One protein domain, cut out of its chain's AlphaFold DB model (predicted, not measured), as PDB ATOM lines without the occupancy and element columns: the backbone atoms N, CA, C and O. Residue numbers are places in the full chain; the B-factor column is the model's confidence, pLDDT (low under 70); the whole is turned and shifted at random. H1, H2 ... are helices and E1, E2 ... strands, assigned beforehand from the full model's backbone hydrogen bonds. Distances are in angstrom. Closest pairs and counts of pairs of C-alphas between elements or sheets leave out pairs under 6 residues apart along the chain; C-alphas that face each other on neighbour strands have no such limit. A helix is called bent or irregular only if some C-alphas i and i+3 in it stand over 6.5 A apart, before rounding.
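AT A GLANCE: This is residues 637 to 711 and 798 to 910 of the 920 residues of an uncharacterized protein of Flavobacteriaceae bacterium (UniProt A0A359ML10). A strongly twisted sheet of seven strands curls round helix H2, and the long helix H4, bent but running nearly straight, packs on H2 and on strands E5 and E6 with its arm H4b. The long strands E1, E2 and E3 run side by side toward one end, where residues 648 to 653 stick out; E5, E6 and E7 lie toward the other. The printed part has 188 residues, with four named helices and seven named strands in the order E1 E2 E3 H1 H2 E4 H3 H4 E5 E6 E7. The sheet is branched and mixed, the class is mixed, helices and strands, and the whole is compact, with a radius of gyration of the C-alphas of 17.8 A and spans of 56 by 38 by 26 A.

IN THESE COORDINATES: E1, residues 637 to 646, begins at C-alpha 637 (1.394, 24.560, 32.119) and is 28.1 A long. E2, residues 673 to 684, measures 33.9 A, and E3, residues 690 to 698, 24.1 A. H1 is residues 700 to 707. H2, residues 800 to 817, is 25.8 A long and begins at C-alpha 800 (14.787, 23.429, 53.736). E4 is residues 822 to 825 and H3 residues 828 to 834. H4, residues 839 to 863, was assigned as one helix by its hydrogen bonds but is bent, with C-alphas 850 and 853 6.6 A apart; its arms are H4a, residues 839 to 850, and H4b, residues 853 to 863, at a shallow tilt of 13 degrees. E5, residues 868 to 874, spans 19.9 A, and E6, residues 879 to 888, 22.9 A. E7, residues 906 to 909, ends at C-alpha 909 (-8.212, 4.836, 41.892).

HOW THE PARTS SIT: E1, E2 and E3 form a meander, each strand the antiparallel neighbour of the one before, with N 641 and O 678 at 2.8 A and N 681 and O 693 at 2.9 A. E4 is parallel to E3, with N 694 and O 824 at 2.8 A, and antiparallel to E6, with N 887 and O 823 at 2.8 A. E5, E6 and E7 form a second meander, with N 871 and O 884 at 2.9 A and N 880 and O 908 at 2.8 A; E6 bends by 65 degrees at residue 885. H2 touches H4b with residues 801 to 809 alone, at a steep tilt of 57 degrees; the closest C-alphas, of Lys 805 and Ala 856, are 5.5 A apart. H3 touches H4a, with the C-alphas of Gly 828 and Leu 846 closest at 4.1 A. H1 only grazes the sheet with residues 700 to 703. Every O i to N i+4 pair is within hydrogen-bond range in H2, H3, H4a and H4b, and 3 of 4 are in H1.

THE WHOLE: The two C-alphas farthest apart, of Gly 650 and Met 900, are 59.5 A apart. Residues 712 to 797 are not printed, and C-alphas 711 and 798 are 17.6 A apart across the cut. The links E1 to E2 and E6 to E7 are long. The mean pLDDT of the printed part is 72.8; 53 residues are under 70, among them 660 to 672 and 891 to 910.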
ATOM      1  N   GLY A 637       0.646  23.360  31.687       61.88
ATOM      2  CA  GLY A 637       1.394  24.560  32.119       61.88
ATOM      3  C   GLY A 637       2.544  24.257  33.097       61.88
ATOM      4  O   GLY A 637       2.615  24.843  34.173       61.88
ATOM      5  N   TYR A 638       3.371  23.257  32.777       68.81
ATOM      6  CA  TYR A 638       4.446  22.785  33.656       68.81
ATOM      7  C   TYR A 638       5.594  23.796  33.709       68.81
ATOM      8  O   TYR A 638       6.319  23.916  32.727       68.81
ATOM      9  N   ILE A 639       5.790  24.465  34.845       69.81
ATOM     10  CA  ILE A 639       6.864  25.446  35.049       69.81
ATOM     11  C   ILE A 639       8.019  24.889  35.880       69.81
ATOM     12  O   ILE A 639       7.828  24.090  36.802       69.81
ATOM     13  N   GLU A 640       9.224  25.366  35.580       74.44
ATOM     14  CA  GLU A 640      10.441  25.095  36.339       74.44
ATOM     15  C   GLU A 640      11.181  26.408  36.614       74.44
ATOM     16  O   GLU A 640      11.444  27.196  35.704       74.44
ATOM     17  N   ILE A 641      11.485  26.648  37.892       77.50
ATOM     18  CA  ILE A 641      12.058  27.895  38.400       77.50
ATOM     19  C   ILE A 641      13.299  27.566  39.241       77.50
ATOM     20  O   ILE A 641      13.166  27.247  40.428       77.50
ATOM     21  N   PRO A 642      14.514  27.609  38.664       78.19
ATOM     22  CA  PRO A 642      15.753  27.607  39.435       78.19
ATOM     23  C   PRO A 642      15.959  28.935  40.175       78.19
ATOM     24  O   PRO A 642      15.839  30.015  39.593       78.19
ATOM     25  N   PHE A 643      16.341  28.845  41.451       82.00
ATOM     26  CA  PHE A 643      16.790  29.965  42.278       82.00
ATOM     27  C   PHE A 643      18.317  29.911  42.406       82.00
ATOM     28  O   PHE A 643      18.880  28.896  42.831       82.00
ATOM     29  N   THR A 644      18.999  30.997  42.038       81.75
ATOM     30  CA  THR A 644      20.466  31.048  41.933       81.75
ATOM     31  C   THR A 644      21.096  32.078  42.863       81.75
ATOM     32  O   THR A 644      20.606  33.199  42.986       81.75
ATOM     33  N   TYR A 645      22.182  31.676  43.522       84.44
ATOM     34  CA  TYR A 645      22.976  32.456  44.466       84.44
ATOM     35  C   TYR A 645      24.161  33.108  43.759       84.44
ATOM     36  O   TYR A 645      25.048  32.422  43.243       84.44
ATOM     37  N   ASN A 646      24.169  34.441  43.781       82.06
ATOM     38  CA  ASN A 646      25.050  35.272  42.974       82.06
ATOM     39  C   ASN A 646      25.799  36.257  43.894       82.06
ATOM     40  O   ASN A 646      25.282  37.335  44.216       82.06
ATOM     41  N   PRO A 647      27.009  35.903  44.367       82.06
ATOM     42  CA  PRO A 647      27.876  36.831  45.083       82.06
ATOM     43  C   PRO A 647      28.174  38.071  44.233       82.06
ATOM     44  O   PRO A 647      28.495  37.955  43.050       82.06
ATOM     45  N   GLN A 648      28.119  39.266  44.823       81.56
ATOM     46  CA  GLN A 648      28.421  40.485  44.069       81.56
ATOM     47  C   GLN A 648      29.902  40.556  43.685       81.56
ATOM     48  O   GLN A 648      30.781  40.213  44.479       81.56
ATOM     49  N   LYS A 649      30.190  41.044  42.476       79.81
ATOM     50  CA  LYS A 649      31.555  41.213  41.961       79.81
ATOM     51  C   LYS A 649      32.365  42.138  42.878       79.81
ATOM     52  O   LYS A 649      32.003  43.293  43.067       79.81
ATOM     53  N   GLY A 650      33.471  41.632  43.425       73.94
ATOM     54  CA  GLY A 650      34.325  42.364  44.371       73.94
ATOM     55  C   GLY A 650      33.892  42.278  45.842       73.94
ATOM     56  O   GLY A 650      34.640  42.723  46.711       73.94
ATOM     57  N   SER A 651      32.742  41.664  46.146       81.81
ATOM     58  CA  SER A 651      32.367  41.334  47.526       81.81
ATOM     59  C   SER A 651      33.310  40.292  48.132       81.81
ATOM     60  O   SER A 651      33.960  39.517  47.424       81.81
ATOM     61  N   LYS A 652      33.314  40.187  49.463       80.00
ATOM     62  CA  LYS A 652      34.063  39.152  50.192       80.00
ATOM     63  C   LYS A 652      33.653  37.713  49.853       80.00
ATOM     64  O   LYS A 652      34.418  36.798  50.126       80.00
ATOM     65  N   ARG A 653      32.484  37.509  49.238       80.50
ATOM     66  CA  ARG A 653      31.966  36.190  48.834       80.50
ATOM     67  C   ARG A 653      32.184  35.884  47.344       80.50
ATOM     68  O   ARG A 653      31.849  34.798  46.889       80.50
ATOM     69  N   ALA A 654      32.775  36.814  46.584       80.12
ATOM     70  CA  ALA A 654      33.015  36.680  45.142       80.12
ATOM     71  C   ALA A 654      34.016  35.574  44.755       80.12
ATOM     72  O   ALA A 654      34.086  35.206  43.586       80.12
ATOM     73  N   SER A 655      34.794  35.068  45.718       74.81
ATOM     74  CA  SER A 655      35.766  33.982  45.547       74.81
ATOM     75  C   SER A 655      35.272  32.621  46.055       74.81
ATOM     76  O   SER A 655      36.067  31.689  46.133       74.81
ATOM     77  N   GLU A 656      33.995  32.486  46.432       77.81
ATOM     78  CA  GLU A 656      33.415  31.167  46.718       77.81
ATOM     79  C   GLU A 656      33.369  30.300  45.441       77.81
ATOM     80  O   GLU A 656      33.160  30.835  44.346       77.81
ATOM     81  N   PRO A 657      33.554  28.970  45.544       76.75
ATOM     82  CA  PRO A 657      33.593  28.089  44.379       76.75
ATOM     83  C   PRO A 657      32.262  28.072  43.619       76.75
ATOM     84  O   PRO A 657      31.183  28.134  44.211       76.75
ATOM     85  N   LYS A 658      32.333  27.934  42.290       76.19
ATOM     86  CA  LYS A 658      31.142  27.751  41.449       76.19
ATOM     87  C   LYS A 658      30.602  26.326  41.596       76.19
ATOM     88  O   LYS A 658      31.356  25.360  41.522       76.19
ATOM     89  N   TYR A 659      29.289  26.193  41.768       71.69
ATOM     90  CA  TYR A 659      28.591  24.918  41.886       71.69
ATOM     91  C   TYR A 659      27.987  24.496  40.544       71.69
ATOM     92  O   TYR A 659      26.960  25.015  40.115       71.69
ATOM     93  N   THR A 660      28.620  23.518  39.898       59.94
ATOM     94  CA  THR A 660      28.136  22.891  38.662       59.94
ATOM     95  C   THR A 660      28.057  21.380  38.867       59.94
ATOM     96  O   THR A 660      29.045  20.672  38.675       59.94
ATOM     97  N   TYR A 661      26.895  20.884  39.297       50.06
ATOM     98  CA  TYR A 661      26.652  19.457  39.520       50.06
ATOM     99  C   TYR A 661      25.444  18.975  38.713       50.06
ATOM    100  O   TYR A 661      24.472  19.710  38.537       50.06
ATOM    101  N   GLY A 662      25.515  17.731  38.237       42.75
ATOM    102  CA  GLY A 662      24.557  17.166  37.291       42.75
ATOM    103  C   GLY A 662      24.842  17.578  35.841       42.75
ATOM    104  O   GLY A 662      25.153  18.727  35.537       42.75
ATOM    105  N   GLU A 663      24.729  16.620  34.925       39.91
ATOM    106  CA  GLU A 663      24.943  16.824  33.489       39.91
ATOM    107  C   GLU A 663      23.849  17.716  32.863       39.91
ATOM    108  O   GLU A 663      22.794  17.238  32.439       39.91
ATOM    109  N   GLY A 664      24.090  19.023  32.779       44.62
ATOM    110  CA  GLY A 664      23.337  19.918  31.890       44.62
ATOM    111  C   GLY A 664      21.975  20.431  32.377       44.62
ATOM    112  O   GLY A 664      21.462  21.358  31.768       44.62
ATOM    113  N   HIS A 665      21.382  19.915  33.463       53.69
ATOM    114  CA  HIS A 665      19.998  20.297  33.825       53.69
ATOM    115  C   HIS A 665      19.840  21.790  34.194       53.69
ATOM    116  O   HIS A 665      18.808  22.392  33.907       53.69
ATOM    117  N   PHE A 666      20.860  22.401  34.806       58.19
ATOM    118  CA  PHE A 666      20.926  23.847  35.064       58.19
ATOM    119  C   PHE A 666      22.348  24.389  34.838       58.19
ATOM    120  O   PHE A 666      22.892  25.122  35.664       58.19
ATOM    121  N   THR A 667      22.994  24.012  33.731       50.69
ATOM    122  CA  THR A 667      24.301  24.583  33.367       50.69
ATOM    123  C   THR A 667      24.165  26.060  33.007       50.69
ATOM    124  O   THR A 667      23.649  26.384  31.940       50.69
ATOM    125  N   ASN A 668      24.669  26.950  33.868       53.91
ATOM    126  CA  ASN A 668      24.835  28.367  33.547       53.91
ATOM    127  C   ASN A 668      26.324  28.719  33.374       53.91
ATOM    128  O   ASN A 668      27.095  28.716  34.336       53.91
ATOM    129  N   THR A 669      26.708  29.068  32.147       48.06
ATOM    130  CA  THR A 669      28.052  29.526  31.756       48.06
ATOM    131  C   THR A 669      28.467  30.854  32.403       48.06
ATOM    132  O   THR A 669      29.660  31.094  32.579       48.06
ATOM    133  N   GLU A 670      27.518  31.690  32.828       50.59
ATOM    134  CA  GLU A 670      27.779  32.947  33.548       50.59
ATOM    135  C   GLU A 670      28.318  32.681  34.972       50.59
ATOM    136  O   GLU A 670      29.136  33.436  35.505       50.59
ATOM    137  N   GLY A 671      27.970  31.525  35.556       50.84
ATOM    138  CA  GLY A 671      28.484  31.051  36.846       50.84
ATOM    139  C   GLY A 671      27.634  31.369  38.073       50.84
ATOM    140  O   GLY A 671      28.181  31.463  39.170       50.84
ATOM    141  N   ASN A 672      26.328  31.517  37.881       63.31
ATOM    142  CA  ASN A 672      25.333  31.645  38.943       63.31
ATOM    143  C   ASN A 672      25.098  30.275  39.611       63.31
ATOM    144  O   ASN A 672      24.863  29.289  38.913       63.31
ATOM    145  N   ASN A 673      25.138  30.195  40.945       75.44
ATOM    146  CA  ASN A 673      25.086  28.915  41.669       75.44
ATOM    147  C   ASN A 673      23.634  28.456  41.919       75.44
ATOM    148  O   ASN A 673      22.949  29.112  42.706       75.44
ATOM    149  N   PRO A 674      23.134  27.342  41.347       78.44
ATOM    150  CA  PRO A 674      21.779  26.865  41.631       78.44
ATOM    151  C   PRO A 674      21.668  26.359  43.078       78.44
ATOM    152  O   PRO A 674      22.317  25.388  43.465       78.44
ATOM    153  N   VAL A 675      20.837  27.022  43.886       81.25
ATOM    154  CA  VAL A 675      20.650  26.710  45.315       81.25
ATOM    155  C   VAL A 675      19.578  25.647  45.496       81.25
ATOM    156  O   VAL A 675      19.767  24.646  46.189       81.25
ATOM    157  N   PHE A 676      18.426  25.897  44.887       84.56
ATOM    158  CA  PHE A 676      17.254  25.039  44.873       84.56
ATOM    159  C   PHE A 676      16.382  25.427  43.676       84.56
ATOM    160  O   PHE A 676      16.592  26.473  43.059       84.56
ATOM    161  N   TRP A 677      15.396  24.606  43.347       82.62
ATOM    162  CA  TRP A 677      14.415  24.916  42.311       82.62
ATOM    163  C   TRP A 677      13.008  24.512  42.739       82.62
ATOM    164  O   TRP A 677      12.817  23.661  43.612       82.62
ATOM    165  N   LEU A 678      12.032  25.146  42.101       84.69
ATOM    166  CA  LEU A 678      10.611  24.830  42.164       84.69
ATOM    167  C   LEU A 678      10.190  24.210  40.825       84.69
ATOM    168  O   LEU A 678      10.517  24.752  39.771       84.69
ATOM    169  N   ARG A 679       9.426  23.115  40.858       82.00
ATOM    170  CA  ARG A 679       8.620  22.650  39.717       82.00
ATOM    171  C   ARG A 679       7.150  22.706  40.088       82.00
ATOM    172  O   ARG A 679       6.783  22.293  41.189       82.00
ATOM    173  N   ALA A 680       6.309  23.171  39.176       82.25
ATOM    174  CA  ALA A 680       4.863  23.199  39.359       82.25
ATOM    175  C   ALA A 680       4.132  22.867  38.053       82.25
ATOM    176  O   ALA A 680       4.727  22.882  36.977       82.25
ATOM    177  N   SER A 681       2.841  22.567  38.146       75.75
ATOM    178  CA  SER A 681       1.928  22.479  37.008       75.75
ATOM    179  C   SER A 681       0.604  23.157  37.330       75.75
ATOM    180  O   SER A 681       0.234  23.327  38.488       75.75
ATOM    181  N   GLU A 682      -0.143  23.520  36.303       75.19
ATOM    182  CA  GLU A 682      -1.545  23.870  36.435       75.19
ATOM    183  C   GLU A 682      -2.402  22.617  36.635       75.19
ATOM    184  O   GLU A 682      -2.338  21.647  35.866       75.19
ATOM    185  N   ARG A 683      -3.246  22.678  37.665       75.50
ATOM    186  CA  ARG A 683      -4.290  21.704  37.982       75.50
ATOM    187  C   ARG A 683      -5.632  22.409  38.092       75.50
ATOM    188  O   ARG A 683      -5.705  23.622  38.255       75.50
ATOM    189  N   VAL A 684      -6.689  21.609  38.072       70.75
ATOM    190  CA  VAL A 684      -7.999  22.014  38.580       70.75
ATOM    191  C   VAL A 684      -8.388  20.986  39.646       70.75
ATOM    192  O   VAL A 684      -8.135  19.791  39.446       70.75
ATOM    193  N   ASP A 685      -8.923  21.428  40.780       71.88
ATOM    194  CA  ASP A 685      -9.312  20.559  41.903       71.88
ATOM    195  C   ASP A 685     -10.793  20.142  41.870       71.88
ATOM    196  O   ASP A 685     -11.539  20.562  40.992       71.88
ATOM    197  N   GLU A 686     -11.236  19.307  42.816       63.97
ATOM    198  CA  GLU A 686     -12.637  18.850  42.888       63.97
ATOM    199  C   GLU A 686     -13.667  19.992  42.995       63.97
ATOM    200  O   GLU A 686     -14.794  19.840  42.530       63.97
ATOM    201  N   SER A 687     -13.263  21.143  43.543       60.88
ATOM    202  CA  SER A 687     -14.055  22.374  43.648       60.88
ATOM    203  C   SER A 687     -14.130  23.169  42.338       60.88
ATOM    204  O   SER A 687     -14.785  24.207  42.282       60.88
ATOM    205  N   GLY A 688     -13.434  22.738  41.280       60.53
ATOM    206  CA  GLY A 688     -13.338  23.487  40.028       60.53
ATOM    207  C   GLY A 688     -12.431  24.720  40.114       60.53
ATOM    208  O   GLY A 688     -12.545  25.604  39.265       60.53
ATOM    209  N   ARG A 689     -11.548  24.811  41.116       71.75
ATOM    210  CA  ARG A 689     -10.590  25.915  41.280       71.75
ATOM    211  C   ARG A 689      -9.349  25.668  40.433       71.75
ATOM    212  O   ARG A 689      -8.813  24.559  40.436       71.75
ATOM    213  N   ARG A 690      -8.873  26.691  39.725       72.75
ATOM    214  CA  ARG A 690      -7.642  26.650  38.922       72.75
ATOM    215  C   ARG A 690      -6.441  26.870  39.841       72.75
ATOM    216  O   ARG A 690      -6.280  27.950  40.402       72.75
ATOM    217  N   LEU A 691      -5.598  25.852  40.008       78.62
ATOM    218  CA  LEU A 691      -4.526  25.834  41.008       78.62
ATOM    219  C   LEU A 691      -3.135  25.747  40.381       78.62
ATOM    220  O   LEU A 691      -2.886  24.899  39.520       78.62
ATOM    221  N   LEU A 692      -2.206  26.555  40.896       82.81
ATOM    222  CA  LEU A 692      -0.781  26.366  40.651       82.81
ATOM    223  C   LEU A 692      -0.268  25.308  41.638       82.81
ATOM    224  O   LEU A 692      -0.133  25.553  42.837       82.81
ATOM    225  N   PHE A 693      -0.044  24.099  41.140       87.50
ATOM    226  CA  PHE A 693       0.270  22.916  41.932       87.50
ATOM    227  C   PHE A 693       1.775  22.647  41.945       87.50
ATOM    228  O   PHE A 693       2.356  22.224  40.949       87.50
ATOM    229  N   ILE A 694       2.406  22.882  43.091       91.62
ATOM    230  CA  ILE A 694       3.822  22.622  43.341       91.62
ATOM    231  C   ILE A 694       4.074  21.111  43.363       91.62
ATOM    232  O   ILE A 694       3.586  20.404  44.244       91.62
ATOM    233  N   GLU A 695       4.884  20.632  42.419       86.50
ATOM    234  CA  GLU A 695       5.223  19.217  42.223       86.50
ATOM    235  C   GLU A 695       6.648  18.864  42.663       86.50
ATOM    236  O   GLU A 695       6.962  17.691  42.862       86.50
ATOM    237  N   GLU A 696       7.528  19.852  42.829       87.44
ATOM    238  CA  GLU A 696       8.872  19.653  43.371       87.44
ATOM    239  C   GLU A 696       9.391  20.911  44.061       87.44
ATOM    240  O   GLU A 696       9.277  22.008  43.517       87.44
ATOM    241  N   ILE A 697      10.049  20.738  45.207       88.94
ATOM    242  CA  ILE A 697      11.026  21.698  45.728       88.94
ATOM    243  C   ILE A 697      12.265  20.885  46.127       88.94
ATOM    244  O   ILE A 697      12.189  20.070  47.045       88.94
ATOM    245  N   GLN A 698      13.388  21.073  45.429       82.06
ATOM    246  CA  GLN A 698      14.613  20.270  45.600       82.06
ATOM    247  C   GLN A 698      15.873  21.153  45.600       82.06
ATOM    248  O   GLN A 698      15.885  22.224  44.998       82.06
ATOM    249  N   SER A 699      16.921  20.725  46.317       82.69
ATOM    250  CA  SER A 699      18.147  21.497  46.572       82.69
ATOM    251  C   SER A 699      19.375  20.587  46.688       82.69
ATOM    252  O   SER A 699      19.801  20.246  47.793       82.69
ATOM    253  N   ASP A 700      19.966  20.198  45.558       75.19
ATOM    254  CA  ASP A 700      21.116  19.276  45.542       75.19
ATOM    255  C   ASP A 700      22.345  19.845  46.273       75.19
ATOM    256  O   ASP A 700      22.998  19.120  47.028       75.19
ATOM    257  N   LEU A 701      22.586  21.158  46.148       78.69
ATOM    258  CA  LEU A 701      23.677  21.888  46.806       78.69
ATOM    259  C   LEU A 701      23.678  21.642  48.324       78.69
ATOM    260  O   LEU A 701      24.664  21.171  48.893       78.69
ATOM    261  N   HIS A 702      22.555  21.915  48.992       82.38
ATOM    262  CA  HIS A 702      22.447  21.726  50.439       82.38
ATOM    263  C   HIS A 702      22.128  20.281  50.836       82.38
ATOM    264  O   HIS A 702      22.373  19.907  51.983       82.38
ATOM    265  N   GLN A 703      21.562  19.469  49.941       76.56
ATOM    266  CA  GLN A 703      21.270  18.064  50.214       76.56
ATOM    267  C   GLN A 703      22.549  17.221  50.257       76.56
ATOM    268  O   GLN A 703      22.696  16.431  51.191       76.56
ATOM    269  N   GLY A 704      23.485  17.417  49.322       70.69
ATOM    270  CA  GLY A 704      24.747  16.673  49.266       70.69
ATOM    271  C   GLY A 704      25.535  16.777  50.575       70.69
ATOM    272  O   GLY A 704      25.801  15.760  51.218       70.69
ATOM    273  N   VAL A 705      25.807  18.007  51.022       76.81
ATOM    274  CA  VAL A 705      26.541  18.292  52.271       76.81
ATOM    275  C   VAL A 705      25.828  17.732  53.513       76.81
ATOM    276  O   VAL A 705      26.483  17.234  54.422       76.81
ATOM    277  N   LYS A 706      24.485  17.751  53.561       78.38
ATOM    278  CA  LYS A 706      23.715  17.174  54.685       78.38
ATOM    279  C   LYS A 706      23.712  15.646  54.700       78.38
ATOM    280  O   LYS A 706      23.733  15.057  55.775       78.38
ATOM    281  N   GLN A 707      23.598  15.006  53.536       72.69
ATOM    282  CA  GLN A 707      23.442  13.551  53.441       72.69
ATOM    283  C   GLN A 707      24.784  12.820  53.522       72.69
ATOM    284  O   GLN A 707      24.843  11.746  54.114       72.69
ATOM    285  N   ASN A 708      25.858  13.412  52.986       75.25
ATOM    286  CA  ASN A 708      27.202  12.831  52.992       75.25
ATOM    287  C   ASN A 708      28.259  13.836  53.512       75.25
ATOM    288  O   ASN A 708      29.197  14.163  52.781       75.25
ATOM    289  N   PRO A 709      28.181  14.299  54.777       74.94
ATOM    290  CA  PRO A 709      29.125  15.279  55.342       74.94
ATOM    291  C   PRO A 709      30.574  14.767  55.452       74.94
ATOM    292  O   PRO A 709      31.489  15.548  55.687       74.94
ATOM    293  N   LYS A 710      30.803  13.457  55.268       73.12
ATOM    294  CA  LYS A 710      32.142  12.848  55.146       73.12
ATOM    295  C   LYS A 710      32.758  12.975  53.744       73.12
ATOM    296  O   LYS A 710      33.918  12.621  53.566       73.12
ATOM    297  N   SER A 711      31.981  13.414  52.754       74.44
ATOM    298  CA  SER A 711      32.368  13.460  51.334       74.44
ATOM    299  C   SER A 711      32.150  14.833  50.704       74.44
ATOM    300  O   SER A 711      32.821  15.164  49.733       74.44
ATOM    301  N   LYS A 798      19.964  27.392  53.823       82.81
ATOM    302  CA  LYS A 798      20.490  26.082  54.255       82.81
ATOM    303  C   LYS A 798      19.388  25.196  54.858       82.81
ATOM    304  O   LYS A 798      19.379  23.980  54.648       82.81
ATOM    305  N   LYS A 799      18.447  25.775  55.622       82.38
ATOM    306  CA  LYS A 799      17.285  25.063  56.201       82.38
ATOM    307  C   LYS A 799      16.171  24.929  55.145       82.38
ATOM    308  O   LYS A 799      15.649  25.930  54.663       82.38
ATOM    309  N   SER A 800      15.743  23.703  54.832       82.56
ATOM    310  CA  SER A 800      14.787  23.429  53.736       82.56
ATOM    311  C   SER A 800      13.366  23.974  53.964       82.56
ATOM    312  O   SER A 800      12.632  24.186  53.004       82.56
ATOM    313  N   GLU A 801      12.993  24.313  55.206       82.75
ATOM    314  CA  GLU A 801      11.768  25.086  55.481       82.75
ATOM    315  C   GLU A 801      11.839  26.511  54.883       82.75
ATOM    316  O   GLU A 801      10.815  27.074  54.508       82.75
ATOM    317  N   ASN A 802      13.035  27.100  54.757       82.94
ATOM    318  CA  ASN A 802      13.220  28.422  54.147       82.94
ATOM    319  C   ASN A 802      13.152  28.348  52.616       82.94
ATOM    320  O   ASN A 802      12.487  29.180  52.008       82.94
ATOM    321  N   GLN A 803      13.745  27.308  52.017       85.44
ATOM    322  CA  GLN A 803      13.617  26.997  50.585       85.44
ATOM    323  C   GLN A 803      12.133  26.876  50.199       85.44
ATOM    324  O   GLN A 803      11.666  27.548  49.280       85.44
ATOM    325  N   ALA A 804      11.362  26.118  50.989       86.31
ATOM    326  CA  ALA A 804       9.923  25.988  50.798       86.31
ATOM    327  C   ALA A 804       9.173  27.328  50.923       86.31
ATOM    328  O   ALA A 804       8.348  27.636  50.071       86.31
ATOM    329  N   LYS A 805       9.482  28.166  51.926       84.44
ATOM    330  CA  LYS A 805       8.860  29.500  52.078       84.44
ATOM    331  C   LYS A 805       9.109  30.422  50.879       84.44
ATOM    332  O   LYS A 805       8.208  31.174  50.516       84.44
ATOM    333  N   VAL A 806      10.302  30.388  50.284       84.69
ATOM    334  CA  VAL A 806      10.636  31.210  49.106       84.69
ATOM    335  C   VAL A 806       9.936  30.672  47.857       84.69
ATOM    336  O   VAL A 806       9.272  31.445  47.166       84.69
ATOM    337  N   ALA A 807       9.979  29.356  47.618       86.75
ATOM    338  CA  ALA A 807       9.222  28.716  46.538       86.75
ATOM    339  C   ALA A 807       7.719  29.044  46.622       86.75
ATOM    340  O   ALA A 807       7.112  29.428  45.627       86.75
ATOM    341  N   LEU A 808       7.135  28.977  47.823       87.75
ATOM    342  CA  LEU A 808       5.720  29.270  48.059       87.75
ATOM    343  C   LEU A 808       5.357  30.737  47.832       87.75
ATOM    344  O   LEU A 808       4.343  31.007  47.201       87.75
ATOM    345  N   LYS A 809       6.179  31.692  48.284       83.81
ATOM    346  CA  LYS A 809       5.968  33.116  47.968       83.81
ATOM    347  C   LYS A 809       6.048  33.392  46.464       83.81
ATOM    348  O   LYS A 809       5.244  34.164  45.953       83.81
ATOM    349  N   THR A 810       6.968  32.722  45.768       81.00
ATOM    350  CA  THR A 810       7.105  32.799  44.302       81.00
ATOM    351  C   THR A 810       5.852  32.277  43.614       81.00
ATOM    352  O   THR A 810       5.246  32.994  42.824       81.00
ATOM    353  N   ALA A 811       5.407  31.074  43.981       84.25
ATOM    354  CA  ALA A 811       4.179  30.490  43.459       84.25
ATOM    355  C   ALA A 811       2.947  31.361  43.761       84.25
ATOM    356  O   ALA A 811       2.114  31.526  42.885       84.25
ATOM    357  N   ILE A 812       2.842  31.963  44.952       83.44
ATOM    358  CA  ILE A 812       1.722  32.851  45.316       83.44
ATOM    359  C   ILE A 812       1.694  34.123  44.468       83.44
ATOM    360  O   ILE A 812       0.605  34.534  44.073       83.44
ATOM    361  N   LYS A 813       2.844  34.752  44.176       78.62
ATOM    362  CA  LYS A 813       2.853  35.950  43.324       78.62
ATOM    363  C   LYS A 813       2.442  35.597  41.893       78.62
ATOM    364  O   LYS A 813       1.453  36.144  41.418       78.62
ATOM    365  N   LEU A 814       3.085  34.588  41.298       73.44
ATOM    366  CA  LEU A 814       2.753  34.103  39.952       73.44
ATOM    367  C   LEU A 814       1.286  33.672  39.848       73.44
ATOM    368  O   LEU A 814       0.606  34.015  38.893       73.44
ATOM    369  N   ALA A 815       0.763  32.974  40.857       75.50
ATOM    370  CA  ALA A 815      -0.634  32.566  40.896       75.50
ATOM    371  C   ALA A 815      -1.607  33.762  40.971       75.50
ATOM    372  O   ALA A 815      -2.682  33.688  40.387       75.50
ATOM    373  N   LYS A 816      -1.241  34.876  41.621       74.25
ATOM    374  CA  LYS A 816      -2.030  36.118  41.566       74.25
ATOM    375  C   LYS A 816      -1.918  36.817  40.208       74.25
ATOM    376  O   LYS A 816      -2.940  37.202  39.651       74.25
ATOM    377  N   GLU A 817      -0.702  36.967  39.687       66.75
ATOM    378  CA  GLU A 817      -0.413  37.650  38.415       66.75
ATOM    379  C   GLU A 817      -1.082  36.948  37.217       66.75
ATOM    380  O   GLU A 817      -1.635  37.607  36.339       66.75
ATOM    381  N   GLU A 818      -1.115  35.613  37.232       62.22
ATOM    382  CA  GLU A 818      -1.668  34.762  36.171       62.22
ATOM    383  C   GLU A 818      -3.132  34.329  36.408       62.22
ATOM    384  O   GLU A 818      -3.644  33.476  35.683       62.22
ATOM    385  N   GLY A 819      -3.825  34.859  37.425       64.88
ATOM    386  CA  GLY A 819      -5.251  34.579  37.662       64.88
ATOM    387  C   GLY A 819      -5.573  33.122  38.033       64.88
ATOM    388  O   GLY A 819      -6.438  32.486  37.423       64.88
ATOM    389  N   PHE A 820      -4.862  32.569  39.014       73.12
ATOM    390  CA  PHE A 820      -5.177  31.296  39.669       73.12
ATOM    391  C   PHE A 820      -5.943  31.527  40.983       73.12
ATOM    392  O   PHE A 820      -5.724  32.505  41.693       73.12
ATOM    393  N   ASP A 821      -6.782  30.564  41.359       74.62
ATOM    394  CA  ASP A 821      -7.587  30.602  42.588       74.62
ATOM    395  C   ASP A 821      -6.786  30.233  43.848       74.62
ATOM    396  O   ASP A 821      -7.177  30.565  44.971       74.62
ATOM    397  N   GLY A 822      -5.662  29.528  43.683       85.56
ATOM    398  CA  GLY A 822      -4.872  29.008  44.794       85.56
ATOM    399  C   GLY A 822      -3.533  28.385  44.402       85.56
ATOM    400  O   GLY A 822      -3.272  28.075  43.237       85.56
ATOM    401  N   VAL A 823      -2.692  28.159  45.412       90.31
ATOM    402  CA  VAL A 823      -1.419  27.431  45.308       90.31
ATOM    403  C   VAL A 823      -1.508  26.152  46.130       90.31
ATOM    404  O   VAL A 823      -1.627  26.199  47.354       90.31
ATOM    405  N   ALA A 824      -1.421  25.005  45.465       91.12
ATOM    406  CA  ALA A 824      -1.463  23.688  46.098       91.12
ATOM    407  C   ALA A 824      -0.084  23.015  46.098       91.12
ATOM    408  O   ALA A 824       0.784  23.373  45.306       91.12
ATOM    409  N   ILE A 825       0.131  22.030  46.974       91.94
ATOM    410  CA  ILE A 825       1.431  21.355  47.128       91.94
ATOM    411  C   ILE A 825       1.258  19.843  47.110       91.94
ATOM    412  O   ILE A 825       0.432  19.295  47.836       91.94
ATOM    413  N   ILE A 826       2.073  19.151  46.319       89.50
ATOM    414  CA  ILE A 826       2.112  17.692  46.282       89.50
ATOM    415  C   ILE A 826       2.391  17.105  47.677       89.50
ATOM    416  O   ILE A 826       3.276  17.561  48.398       89.50
ATOM    417  N   THR A 827       1.638  16.073  48.065       86.56
ATOM    418  CA  THR A 827       1.928  15.284  49.274       86.56
ATOM    419  C   THR A 827       3.081  14.321  49.007       86.56
ATOM    420  O   THR A 827       3.288  13.888  47.872       86.56
ATOM    421  N   GLY A 828       3.810  13.904  50.042       82.69
ATOM    422  CA  GLY A 828       4.933  12.973  49.904       82.69
ATOM    423  C   GLY A 828       4.504  11.639  49.286       82.69
ATOM    424  O   GLY A 828       5.230  11.049  48.488       82.69
ATOM    425  N   LYS A 829       3.267  11.210  49.564       81.12
ATOM    426  CA  LYS A 829       2.637  10.040  48.937       81.12
ATOM    427  C   LYS A 829       2.368  10.234  47.438       81.12
ATOM    428  O   LYS A 829       2.670   9.331  46.660       81.12
ATOM    429  N   ALA A 830       1.826  11.385  47.032       79.31
ATOM    430  CA  ALA A 830       1.611  11.708  45.620       79.31
ATOM    431  C   ALA A 830       2.946  11.848  44.873       79.31
ATOM    432  O   ALA A 830       3.104  11.294  43.784       79.31
ATOM    433  N   LYS A 831       3.950  12.478  45.499       83.94
ATOM    434  CA  LYS A 831       5.300  12.598  44.939       83.94
ATOM    435  C   LYS A 831       5.958  11.237  44.736       83.94
ATOM    436  O   LYS A 831       6.535  10.998  43.682       83.94
ATOM    437  N   ASN A 832       5.826  10.323  45.699       81.19
ATOM    438  CA  ASN A 832       6.376   8.972  45.579       81.19
ATOM    439  C   ASN A 832       5.771   8.187  44.408       81.19
ATOM    440  O   ASN A 832       6.499   7.447  43.752       81.19
ATOM    441  N   ALA A 833       4.486   8.380  44.099       75.81
ATOM    442  CA  ALA A 833       3.868   7.774  42.922       75.81
ATOM    443  C   ALA A 833       4.281   8.465  41.610       75.81
ATOM    444  O   ALA A 833       4.629   7.777  40.655       75.81
ATOM    445  N   GLY A 834       4.301   9.803  41.562       68.31
ATOM    446  CA  GLY A 834       4.732  10.556  40.374       68.31
ATOM    447  C   GLY A 834       6.209  10.351  40.009       68.31
ATOM    448  O   GLY A 834       6.556  10.363  38.833       68.31
ATOM    449  N   ALA A 835       7.068  10.114  41.005       69.81
ATOM    450  CA  ALA A 835       8.505   9.897  40.832       69.81
ATOM    451  C   ALA A 835       8.948   8.419  40.932       69.81
ATOM    452  O   ALA A 835      10.146   8.145  40.939       69.81
ATOM    453  N   ASN A 836       8.009   7.468  41.059       71.62
ATOM    454  CA  ASN A 836       8.275   6.039  41.320       71.62
ATOM    455  C   ASN A 836       9.289   5.785  42.465       71.62
ATOM    456  O   ASN A 836      10.094   4.851  42.422       71.62
ATOM    457  N   ALA A 837       9.286   6.642  43.489       70.56
ATOM    458  CA  ALA A 837      10.324   6.672  44.514       70.56
ATOM    459  C   ALA A 837      10.122   5.588  45.586       70.56
ATOM    460  O   ALA A 837       9.017   5.376  46.086       70.56
ATOM    461  N   SER A 838      11.223   4.954  45.998       71.00
ATOM    462  CA  SER A 838      11.257   3.874  46.992       71.00
ATOM    463  C   SER A 838      12.302   4.130  48.094       71.00
ATOM    464  O   SER A 838      13.063   5.104  48.054       71.00
ATOM    465  N   GLY A 839      12.318   3.274  49.123       76.88
ATOM    466  CA  GLY A 839      13.355   3.246  50.162       76.88
ATOM    467  C   GLY A 839      13.610   4.592  50.859       76.88
ATOM    468  O   GLY A 839      12.684   5.266  51.318       76.88
ATOM    469  N   LYS A 840      14.888   4.990  50.946       73.31
ATOM    470  CA  LYS A 840      15.311   6.250  51.590       73.31
ATOM    471  C   LYS A 840      14.686   7.486  50.930       73.31
ATOM    472  O   LYS A 840      14.277   8.396  51.646       73.31
ATOM    473  N   ASN A 841      14.550   7.492  49.602       68.81
ATOM    474  CA  ASN A 841      13.972   8.617  48.861       68.81
ATOM    475  C   ASN A 841      12.475   8.756  49.174       68.81
ATOM    476  O   ASN A 841      12.005   9.856  49.457       68.81
ATOM    477  N   ALA A 842      11.750   7.633  49.246       75.88
ATOM    478  CA  ALA A 842      10.345   7.630  49.646       75.88
ATOM    479  C   ALA A 842      10.124   8.168  51.069       75.88
ATOM    480  O   ALA A 842       9.207   8.963  51.288       75.88
ATOM    481  N   LYS A 843      10.987   7.787  52.027       78.31
ATOM    482  CA  LYS A 843      10.975   8.327  53.400       78.31
ATOM    483  C   LYS A 843      11.312   9.825  53.426       78.31
ATOM    484  O   LYS A 843      10.676  10.572  54.165       78.31
ATOM    485  N   GLY A 844      12.267  10.266  52.603       75.81
ATOM    486  CA  GLY A 844      12.638  11.675  52.447       75.81
ATOM    487  C   GLY A 844      11.483  12.543  51.945       75.81
ATOM    488  O   GLY A 844      11.192  13.573  52.547       75.81
ATOM    489  N   ASN A 845      10.765  12.091  50.912       80.00
ATOM    490  CA  ASN A 845       9.604  12.797  50.364       80.00
ATOM    491  C   ASN A 845       8.461  12.932  51.384       80.00
ATOM    492  O   ASN A 845       7.917  14.021  51.536       80.00
ATOM    493  N   LEU A 846       8.129  11.869  52.127       81.38
ATOM    494  CA  LEU A 846       7.138  11.936  53.215       81.38
ATOM    495  C   LEU A 846       7.581  12.916  54.320       81.38
ATOM    496  O   LEU A 846       6.806  13.752  54.781       81.38
ATOM    497  N   GLY A 847       8.859  12.873  54.709       82.12
ATOM    498  CA  GLY A 847       9.428  13.810  55.680       82.12
ATOM    499  C   GLY A 847       9.362  15.270  55.215       82.12
ATOM    500  O   GLY A 847       8.973  16.144  55.986       82.12
ATOM    501  N   PHE A 848       9.699  15.547  53.954       85.88
ATOM    502  CA  PHE A 848       9.726  16.907  53.424       85.88
ATOM    503  C   PHE A 848       8.334  17.451  53.089       85.88
ATOM    504  O   PHE A 848       7.954  18.482  53.638       85.88
ATOM    505  N   TYR A 849       7.561  16.793  52.223       86.88
ATOM    506  CA  TYR A 849       6.315  17.367  51.708       86.88
ATOM    507  C   TYR A 849       5.218  17.422  52.781       86.88
ATOM    508  O   TYR A 849       4.662  18.493  53.042       86.88
ATOM    509  N   ASP A 850       4.971  16.306  53.474       84.31
ATOM    510  CA  ASP A 850       3.843  16.198  54.410       84.31
ATOM    511  C   ASP A 850       4.084  16.968  55.724       84.31
ATOM    512  O   ASP A 850       3.125  17.376  56.379       84.31
ATOM    513  N   ASN A 851       5.351  17.232  56.086       87.00
ATOM    514  CA  ASN A 851       5.713  17.963  57.306       87.00
ATOM    515  C   ASN A 851       6.342  19.335  57.017       87.00
ATOM    516  O   ASN A 851       5.784  20.357  57.409       87.00
ATOM    517  N   ILE A 852       7.504  19.393  56.352       86.06
ATOM    518  CA  ILE A 852       8.288  20.634  56.200       86.06
ATOM    519  C   ILE A 852       7.609  21.619  55.239       86.06
ATOM    520  O   ILE A 852       7.420  22.783  55.599       86.06
ATOM    521  N   ALA A 853       7.217  21.174  54.042       86.38
ATOM    522  CA  ALA A 853       6.563  22.021  53.045       86.38
ATOM    523  C   ALA A 853       5.139  22.404  53.481       86.38
ATOM    524  O   ALA A 853       4.789  23.578  53.428       86.38
ATOM    525  N   SER A 854       4.360  21.457  54.017       86.81
ATOM    526  CA  SER A 854       3.035  21.719  54.605       86.81
ATOM    527  C   SER A 854       3.082  22.750  55.754       86.81
ATOM    528  O   SER A 854       2.323  23.722  55.769       86.81
ATOM    529  N   LYS A 855       4.049  22.631  56.679       88.00
ATOM    530  CA  LYS A 855       4.293  23.632  57.736       88.00
ATOM    531  C   LYS A 855       4.724  24.985  57.160       88.00
ATOM    532  O   LYS A 855       4.260  26.022  57.634       88.00
ATOM    533  N   ALA A 856       5.593  24.995  56.147       85.38
ATOM    534  CA  ALA A 856       5.990  26.220  55.456       85.38
ATOM    535  C   ALA A 856       4.784  26.910  54.798       85.38
ATOM    536  O   ALA A 856       4.643  28.120  54.946       85.38
ATOM    537  N   ALA A 857       3.884  26.152  54.170       86.44
ATOM    538  CA  ALA A 857       2.654  26.635  53.548       86.44
ATOM    539  C   ALA A 857       1.719  27.306  54.552       86.44
ATOM    540  O   ALA A 857       1.404  28.485  54.400       86.44
ATOM    541  N   LYS A 858       1.386  26.606  55.642       89.31
ATOM    542  CA  LYS A 858       0.565  27.147  56.733       89.31
ATOM    543  C   LYS A 858       1.163  28.423  57.339       89.31
ATOM    544  O   LYS A 858       0.432  29.352  57.678       89.31
ATOM    545  N   ASN A 859       2.492  28.485  57.455       84.19
ATOM    546  CA  ASN A 859       3.202  29.670  57.932       84.19
ATOM    547  C   ASN A 859       3.194  30.822  56.910       84.19
ATOM    548  O   ASN A 859       3.073  31.975  57.314       84.19
ATOM    549  N   VAL A 860       3.333  30.550  55.608       81.69
ATOM    550  CA  VAL A 860       3.276  31.576  54.553       81.69
ATOM    551  C   VAL A 860       1.865  32.143  54.430       81.69
ATOM    552  O   VAL A 860       1.722  33.360  54.491       81.69
ATOM    553  N   ALA A 861       0.843  31.288  54.356       82.44
ATOM    554  CA  ALA A 861      -0.561  31.687  54.281       82.44
ATOM    555  C   ALA A 861      -0.947  32.607  55.451       82.44
ATOM    556  O   ALA A 861      -1.312  33.761  55.238       82.44
ATOM    557  N   LYS A 862      -0.695  32.166  56.695       84.44
ATOM    558  CA  LYS A 862      -0.938  32.970  57.907       84.44
ATOM    559  C   LYS A 862      -0.199  34.316  57.913       84.44
ATOM    560  O   LYS A 862      -0.713  35.290  58.451       84.44
ATOM    561  N   ASN A 863       1.014  34.387  57.362       77.56
ATOM    562  CA  ASN A 863       1.782  35.638  57.320       77.56
ATOM    563  C   ASN A 863       1.271  36.630  56.259       77.56
ATOM    564  O   ASN A 863       1.585  37.817  56.359       77.56
ATOM    565  N   LEU A 864       0.520  36.147  55.264       76.00
ATOM    566  CA  LEU A 864      -0.065  36.919  54.161       76.00
ATOM    567  C   LEU A 864      -1.584  37.147  54.319       76.00
ATOM    568  O   LEU A 864      -2.197  37.695  53.410       76.00
ATOM    569  N   ASP A 865      -2.165  36.732  55.451       82.38
ATOM    570  CA  ASP A 865      -3.613  36.734  55.737       82.38
ATOM    571  C   ASP A 865      -4.452  35.945  54.705       82.38
ATOM    572  O   ASP A 865      -5.575  36.307  54.362       82.38
ATOM    573  N   LEU A 866      -3.872  34.849  54.198       83.56
ATOM    574  CA  LEU A 866      -4.500  33.899  53.275       83.56
ATOM    575  C   LEU A 866      -4.964  32.644  54.020       83.56
ATOM    576  O   LEU A 866      -4.308  32.189  54.965       83.56
ATOM    577  N   ASP A 867      -6.051  32.039  53.546       85.38
ATOM    578  CA  ASP A 867      -6.575  30.801  54.114       85.38
ATOM    579  C   ASP A 867      -5.731  29.582  53.708       85.38
ATOM    580  O   ASP A 867      -5.191  29.489  52.602       85.38
ATOM    581  N   PHE A 868      -5.596  28.637  54.643       86.00
ATOM    582  CA  PHE A 868      -4.850  27.393  54.460       86.00
ATOM    583  C   PHE A 868      -5.752  26.193  54.732       86.00
ATOM    584  O   PHE A 868      -6.145  25.942  55.876       86.00
ATOM    585  N   SER A 869      -6.045  25.451  53.674       85.19
ATOM    586  CA  SER A 869      -7.023  24.371  53.634       85.19
ATOM    587  C   SER A 869      -6.395  23.093  53.061       85.19
ATOM    588  O   SER A 869      -5.168  22.933  53.005       85.19
ATOM    589  N   ALA A 870      -7.236  22.146  52.649       83.12
ATOM    590  CA  ALA A 870      -6.820  21.040  51.806       83.12
ATOM    591  C   ALA A 870      -7.900  20.730  50.764       83.12
ATOM    592  O   ALA A 870      -9.085  20.928  51.021       83.12
ATOM    593  N   THR A 871      -7.482  20.212  49.613       74.88
ATOM    594  CA  THR A 871      -8.356  19.861  48.485       74.88
ATOM    595  C   THR A 871      -8.030  18.470  47.934       74.88
ATOM    596  O   THR A 871      -7.054  17.837  48.354       74.88
ATOM    597  N   ASN A 872      -8.818  17.982  46.979       74.56
ATOM    598  CA  ASN A 872      -8.546  16.752  46.245       74.56
ATOM    599  C   ASN A 872      -8.315  17.061  44.753       74.56
ATOM    600  O   ASN A 872      -9.095  17.778  44.130       74.56
ATOM    601  N   ILE A 873      -7.259  16.495  44.161       74.12
ATOM    602  CA  ILE A 873      -6.924  16.669  42.733       74.12
ATOM    603  C   ILE A 873      -6.993  15.337  41.988       74.12
ATOM    604  O   ILE A 873      -6.700  14.285  42.562       74.12
ATOM    605  N   LYS A 874      -7.299  15.377  40.688       69.88
ATOM    606  CA  LYS A 874      -7.194  14.205  39.807       69.88
ATOM    607  C   LYS A 874      -5.867  14.197  39.041       69.88
ATOM    608  O   LYS A 874      -5.390  15.243  38.601       69.88
ATOM    609  N   ASP A 875      -5.292  13.014  38.844       68.94
ATOM    610  CA  ASP A 875      -4.193  12.800  37.901       68.94
ATOM    611  C   ASP A 875      -4.685  12.319  36.521       68.94
ATOM    612  O   ASP A 875      -5.809  11.845  36.346       68.94
ATOM    613  N   GLY A 876      -3.807  12.413  35.519       58.97
ATOM    614  CA  GLY A 876      -4.049  12.000  34.129       58.97
ATOM    615  C   GLY A 876      -4.102  10.486  33.900       58.97
ATOM    616  O   GLY A 876      -4.181  10.035  32.754       58.97
ATOM    617  N   ASN A 877      -4.046   9.694  34.971       61.44
ATOM    618  CA  ASN A 877      -4.362   8.270  34.983       61.44
ATOM    619  C   ASN A 877      -5.701   8.004  35.695       61.44
ATOM    620  O   ASN A 877      -6.062   6.852  35.899       61.44
ATOM    621  N   GLY A 878      -6.458   9.051  36.040       56.78
ATOM    622  CA  GLY A 878      -7.790   8.955  36.621       56.78
ATOM    623  C   GLY A 878      -7.818   8.672  38.125       56.78
ATOM    624  O   GLY A 878      -8.893   8.361  38.640       56.78
ATOM    625  N   ASN A 879      -6.693   8.781  38.837       65.69
ATOM    626  CA  ASN A 879      -6.668   8.649  40.295       65.69
ATOM    627  C   ASN A 879      -6.937   9.994  40.975       65.69
ATOM    628  O   ASN A 879      -6.459  11.026  40.509       65.69
ATOM    629  N   THR A 880      -7.619   9.964  42.118       68.00
ATOM    630  CA  THR A 880      -7.798  11.126  42.992       68.00
ATOM    631  C   THR A 880      -6.817  11.065  44.156       68.00
ATOM    632  O   THR A 880      -6.742  10.071  44.889       68.00
ATOM    633  N   TRP A 881      -6.080  12.157  44.331       74.06
ATOM    634  CA  TRP A 881      -5.132  12.398  45.408       74.06
ATOM    635  C   TRP A 881      -5.770  13.362  46.395       74.06
ATOM    636  O   TRP A 881      -6.154  14.465  46.010       74.06
ATOM    637  N   ALA A 882      -5.929  12.921  47.641       69.81
ATOM    638  CA  ALA A 882      -6.831  13.570  48.585       69.81
ATOM    639  C   ALA A 882      -6.121  14.164  49.803       69.81
ATOM    640  O   ALA A 882      -5.163  13.574  50.316       69.81
ATOM    641  N   LYS A 883      -6.653  15.293  50.283       75.62
ATOM    642  CA  LYS A 883      -6.056  16.185  51.293       75.62
ATOM    643  C   LYS A 883      -4.697  16.763  50.865       75.62
ATOM    644  O   LYS A 883      -3.741  16.783  51.638       75.62
ATOM    645  N   ILE A 884      -4.628  17.235  49.622       83.88
ATOM    646  CA  ILE A 884      -3.553  18.077  49.083       83.88
ATOM    647  C   ILE A 884      -3.560  19.426  49.824       83.88
ATOM    648  O   ILE A 884      -4.583  20.106  49.763       83.88
ATOM    649  N   PRO A 885      -2.472  19.838  50.508       89.69
ATOM    650  CA  PRO A 885      -2.375  21.160  51.126       89.69
ATOM    651  C   PRO A 885      -2.593  22.286  50.112       89.69
ATOM    652  O   PRO A 885      -1.981  22.277  49.039       89.69
ATOM    653  N   LEU A 886      -3.430  23.260  50.471       88.31
ATOM    654  CA  LEU A 886      -3.839  24.371  49.615       88.31
ATOM    655  C   LEU A 886      -3.715  25.706  50.364       88.31
ATOM    656  O   LEU A 886      -4.105  25.819  51.525       88.31
ATOM    657  N   ILE A 887      -3.168  26.713  49.687       89.56
ATOM    658  CA  ILE A 887      -3.263  28.130  50.049       89.56
ATOM    659  C   ILE A 887      -4.260  28.767  49.085       89.56
ATOM    660  O   ILE A 887      -4.043  28.737  47.872       89.56
ATOM    661  N   GLU A 888      -5.339  29.330  49.611       86.50
ATOM    662  CA  GLU A 888      -6.404  29.939  48.808       86.50
ATOM    663  C   GLU A 888      -6.104  31.432  48.603       86.50
ATOM    664  O   GLU A 888      -5.713  32.130  49.539       86.50
ATOM    665  N   LEU A 889      -6.219  31.914  47.360       81.12
ATOM    666  CA  LEU A 889      -5.961  33.316  46.998       81.12
ATOM    667  C   LEU A 889      -7.256  34.121  46.920       81.12
ATOM    668  O   LEU A 889      -7.296  35.264  47.373       81.12
ATOM    669  N   ASN A 890      -8.305  33.491  46.391       70.00
ATOM    670  CA  ASN A 890      -9.657  34.021  46.321       70.00
ATOM    671  C   ASN A 890     -10.536  33.297  47.346       70.00
ATOM    672  O   ASN A 890     -10.540  32.066  47.391       70.00
ATOM    673  N   LYS A 891     -11.341  34.044  48.114       54.44
ATOM    674  CA  LYS A 891     -12.422  33.479  48.942       54.44
ATOM    675  C   LYS A 891     -13.612  33.089  48.071       54.44
ATOM    676  O   LYS A 891     -14.646  33.752  48.078       54.44
ATOM    677  N   LEU A 892     -13.427  32.031  47.287       49.53
ATOM    678  CA  LEU A 892     -14.515  31.363  46.585       49.53
ATOM    679  C   LEU A 892     -15.447  30.664  47.590       49.53
ATOM    680  O   LEU A 892     -15.093  30.447  48.749       49.53
ATOM    681  N   THR A 893     -16.661  30.361  47.144       42.50
ATOM    682  CA  THR A 893     -17.732  29.755  47.948       42.50
ATOM    683  C   THR A 893     -17.306  28.436  48.612       42.50
ATOM    684  O   THR A 893     -16.435  27.735  48.100       42.50
ATOM    685  N   GLU A 894     -17.916  28.084  49.758       40.47
ATOM    686  CA  GLU A 894     -17.589  26.876  50.550       40.47
ATOM    687  C   GLU A 894     -17.945  25.550  49.832       40.47
ATOM    688  O   GLU A 894     -18.780  24.762  50.286       40.47
ATOM    689  N   THR A 895     -17.264  25.239  48.733       38.66
ATOM    690  CA  THR A 895     -17.222  23.905  48.130       38.66
ATOM    691  C   THR A 895     -16.404  22.983  49.033       38.66
ATOM    692  O   THR A 895     -15.205  22.786  48.825       38.66
ATOM    693  N   LYS A 896     -17.044  22.473  50.090       35.69
ATOM    694  CA  LYS A 896     -16.414  21.597  51.087       35.69
ATOM    695  C   LYS A 896     -15.805  20.370  50.397       35.69
ATOM    696  O   LYS A 896     -16.538  19.678  49.687       35.69
ATOM    697  N   PRO A 897     -14.506  20.074  50.602       38.09
ATOM    698  CA  PRO A 897     -13.901  18.865  50.057       38.09
ATOM    699  C   PRO A 897     -14.639  17.660  50.639       38.09
ATOM    700  O   PRO A 897     -14.848  17.590  51.851       38.09
ATOM    701  N   THR A 898     -15.097  16.739  49.792       37.81
ATOM    702  CA  THR A 898     -16.066  15.732  50.258       37.81
ATOM    703  C   THR A 898     -15.446  14.754  51.258       37.81
ATOM    704  O   THR A 898     -14.366  14.206  51.039       37.81
ATOM    705  N   ASP A 899     -16.149  14.472  52.359       38.84
ATOM    706  CA  ASP A 899     -15.656  13.636  53.472       38.84
ATOM    707  C   ASP A 899     -15.492  12.133  53.134       38.84
ATOM    708  O   ASP A 899     -15.205  11.306  54.000       38.84
ATOM    709  N   MET A 900     -15.606  11.750  51.857       38.59
ATOM    710  CA  MET A 900     -15.398  10.378  51.377       38.59
ATOM    711  C   MET A 900     -13.937   9.893  51.473       38.59
ATOM    712  O   MET A 900     -13.663   8.700  51.311       38.59
ATOM    713  N   TYR A 901     -12.977  10.787  51.730       42.31
ATOM    714  CA  TYR A 901     -11.546  10.485  51.670       42.31
ATOM    715  C   TYR A 901     -10.908  10.371  53.066       42.31
ATOM    716  O   TYR A 901     -10.969  11.293  53.879       42.31
ATOM    717  N   LYS A 902     -10.248   9.225  53.330       37.28
ATOM    718  CA  LYS A 902      -9.702   8.835  54.650       37.28
ATOM    719  C   LYS A 902      -8.980   9.985  55.377       37.28
ATOM    720  O   LYS A 902      -8.164  10.699  54.795       37.28
ATOM    721  N   ASN A 903      -9.214  10.081  56.690       35.22
ATOM    722  CA  ASN A 903      -8.777  11.204  57.529       35.22
ATOM    723  C   ASN A 903      -7.286  11.570  57.444       35.22
ATOM    724  O   ASN A 903      -6.961  12.744  57.606       35.22
ATOM    725  N   THR A 904      -6.415  10.604  57.149       36.28
ATOM    726  CA  THR A 904      -4.950  10.731  57.075       36.28
ATOM    727  C   THR A 904      -4.388  11.078  55.686       36.28
ATOM    728  O   THR A 904      -3.175  11.013  55.496       36.28
ATOM    729  N   GLY A 905      -5.231  11.435  54.712       44.56
ATOM    730  CA  GLY A 905      -4.807  11.723  53.335       44.56
ATOM    731  C   GLY A 905      -4.833  10.484  52.433       44.56
ATOM    732  O   GLY A 905      -4.642   9.344  52.868       44.56
ATOM    733  N   GLY A 906      -5.146  10.687  51.151       44.53
ATOM    734  CA  GLY A 906      -5.727   9.631  50.319       44.53
ATOM    735  C   GLY A 906      -5.113   9.448  48.934       44.53
ATOM    736  O   GLY A 906      -4.515  10.342  48.349       44.53
ATOM    737  N   TYR A 907      -5.297   8.232  48.423       41.12
ATOM    738  CA  TYR A 907      -5.142   7.864  47.017       41.12
ATOM    739  C   TYR A 907      -6.303   6.923  46.697       41.12
ATOM    740  O   TYR A 907      -6.388   5.848  47.299       41.12
ATOM    741  N   ILE A 908      -7.202   7.332  45.803       46.38
ATOM    742  CA  ILE A 908      -8.324   6.514  45.327       46.38
ATOM    743  C   ILE A 908      -8.225   6.404  43.806       46.38
ATOM    744  O   ILE A 908      -7.900   7.359  43.111       46.38
ATOM    745  N   HIS A 909      -8.450   5.204  43.286       38.78
ATOM    746  CA  HIS A 909      -8.212   4.836  41.892       38.78
ATOM    747  C   HIS A 909      -9.556   4.727  41.172       38.78
ATOM    748  O   HIS A 909     -10.341   3.837  41.497       38.78
ATOM    749  N   TYR A 910      -9.807   5.641  40.231       39.44
ATOM    750  CA  TYR A 910     -11.077   5.815  39.516       39.44
ATOM    751  C   TYR A 910     -12.347   6.036  40.375       39.44
ATOM    752  O   TYR A 910     -13.375   5.441  40.046       39.44
TER     753      TYR A 910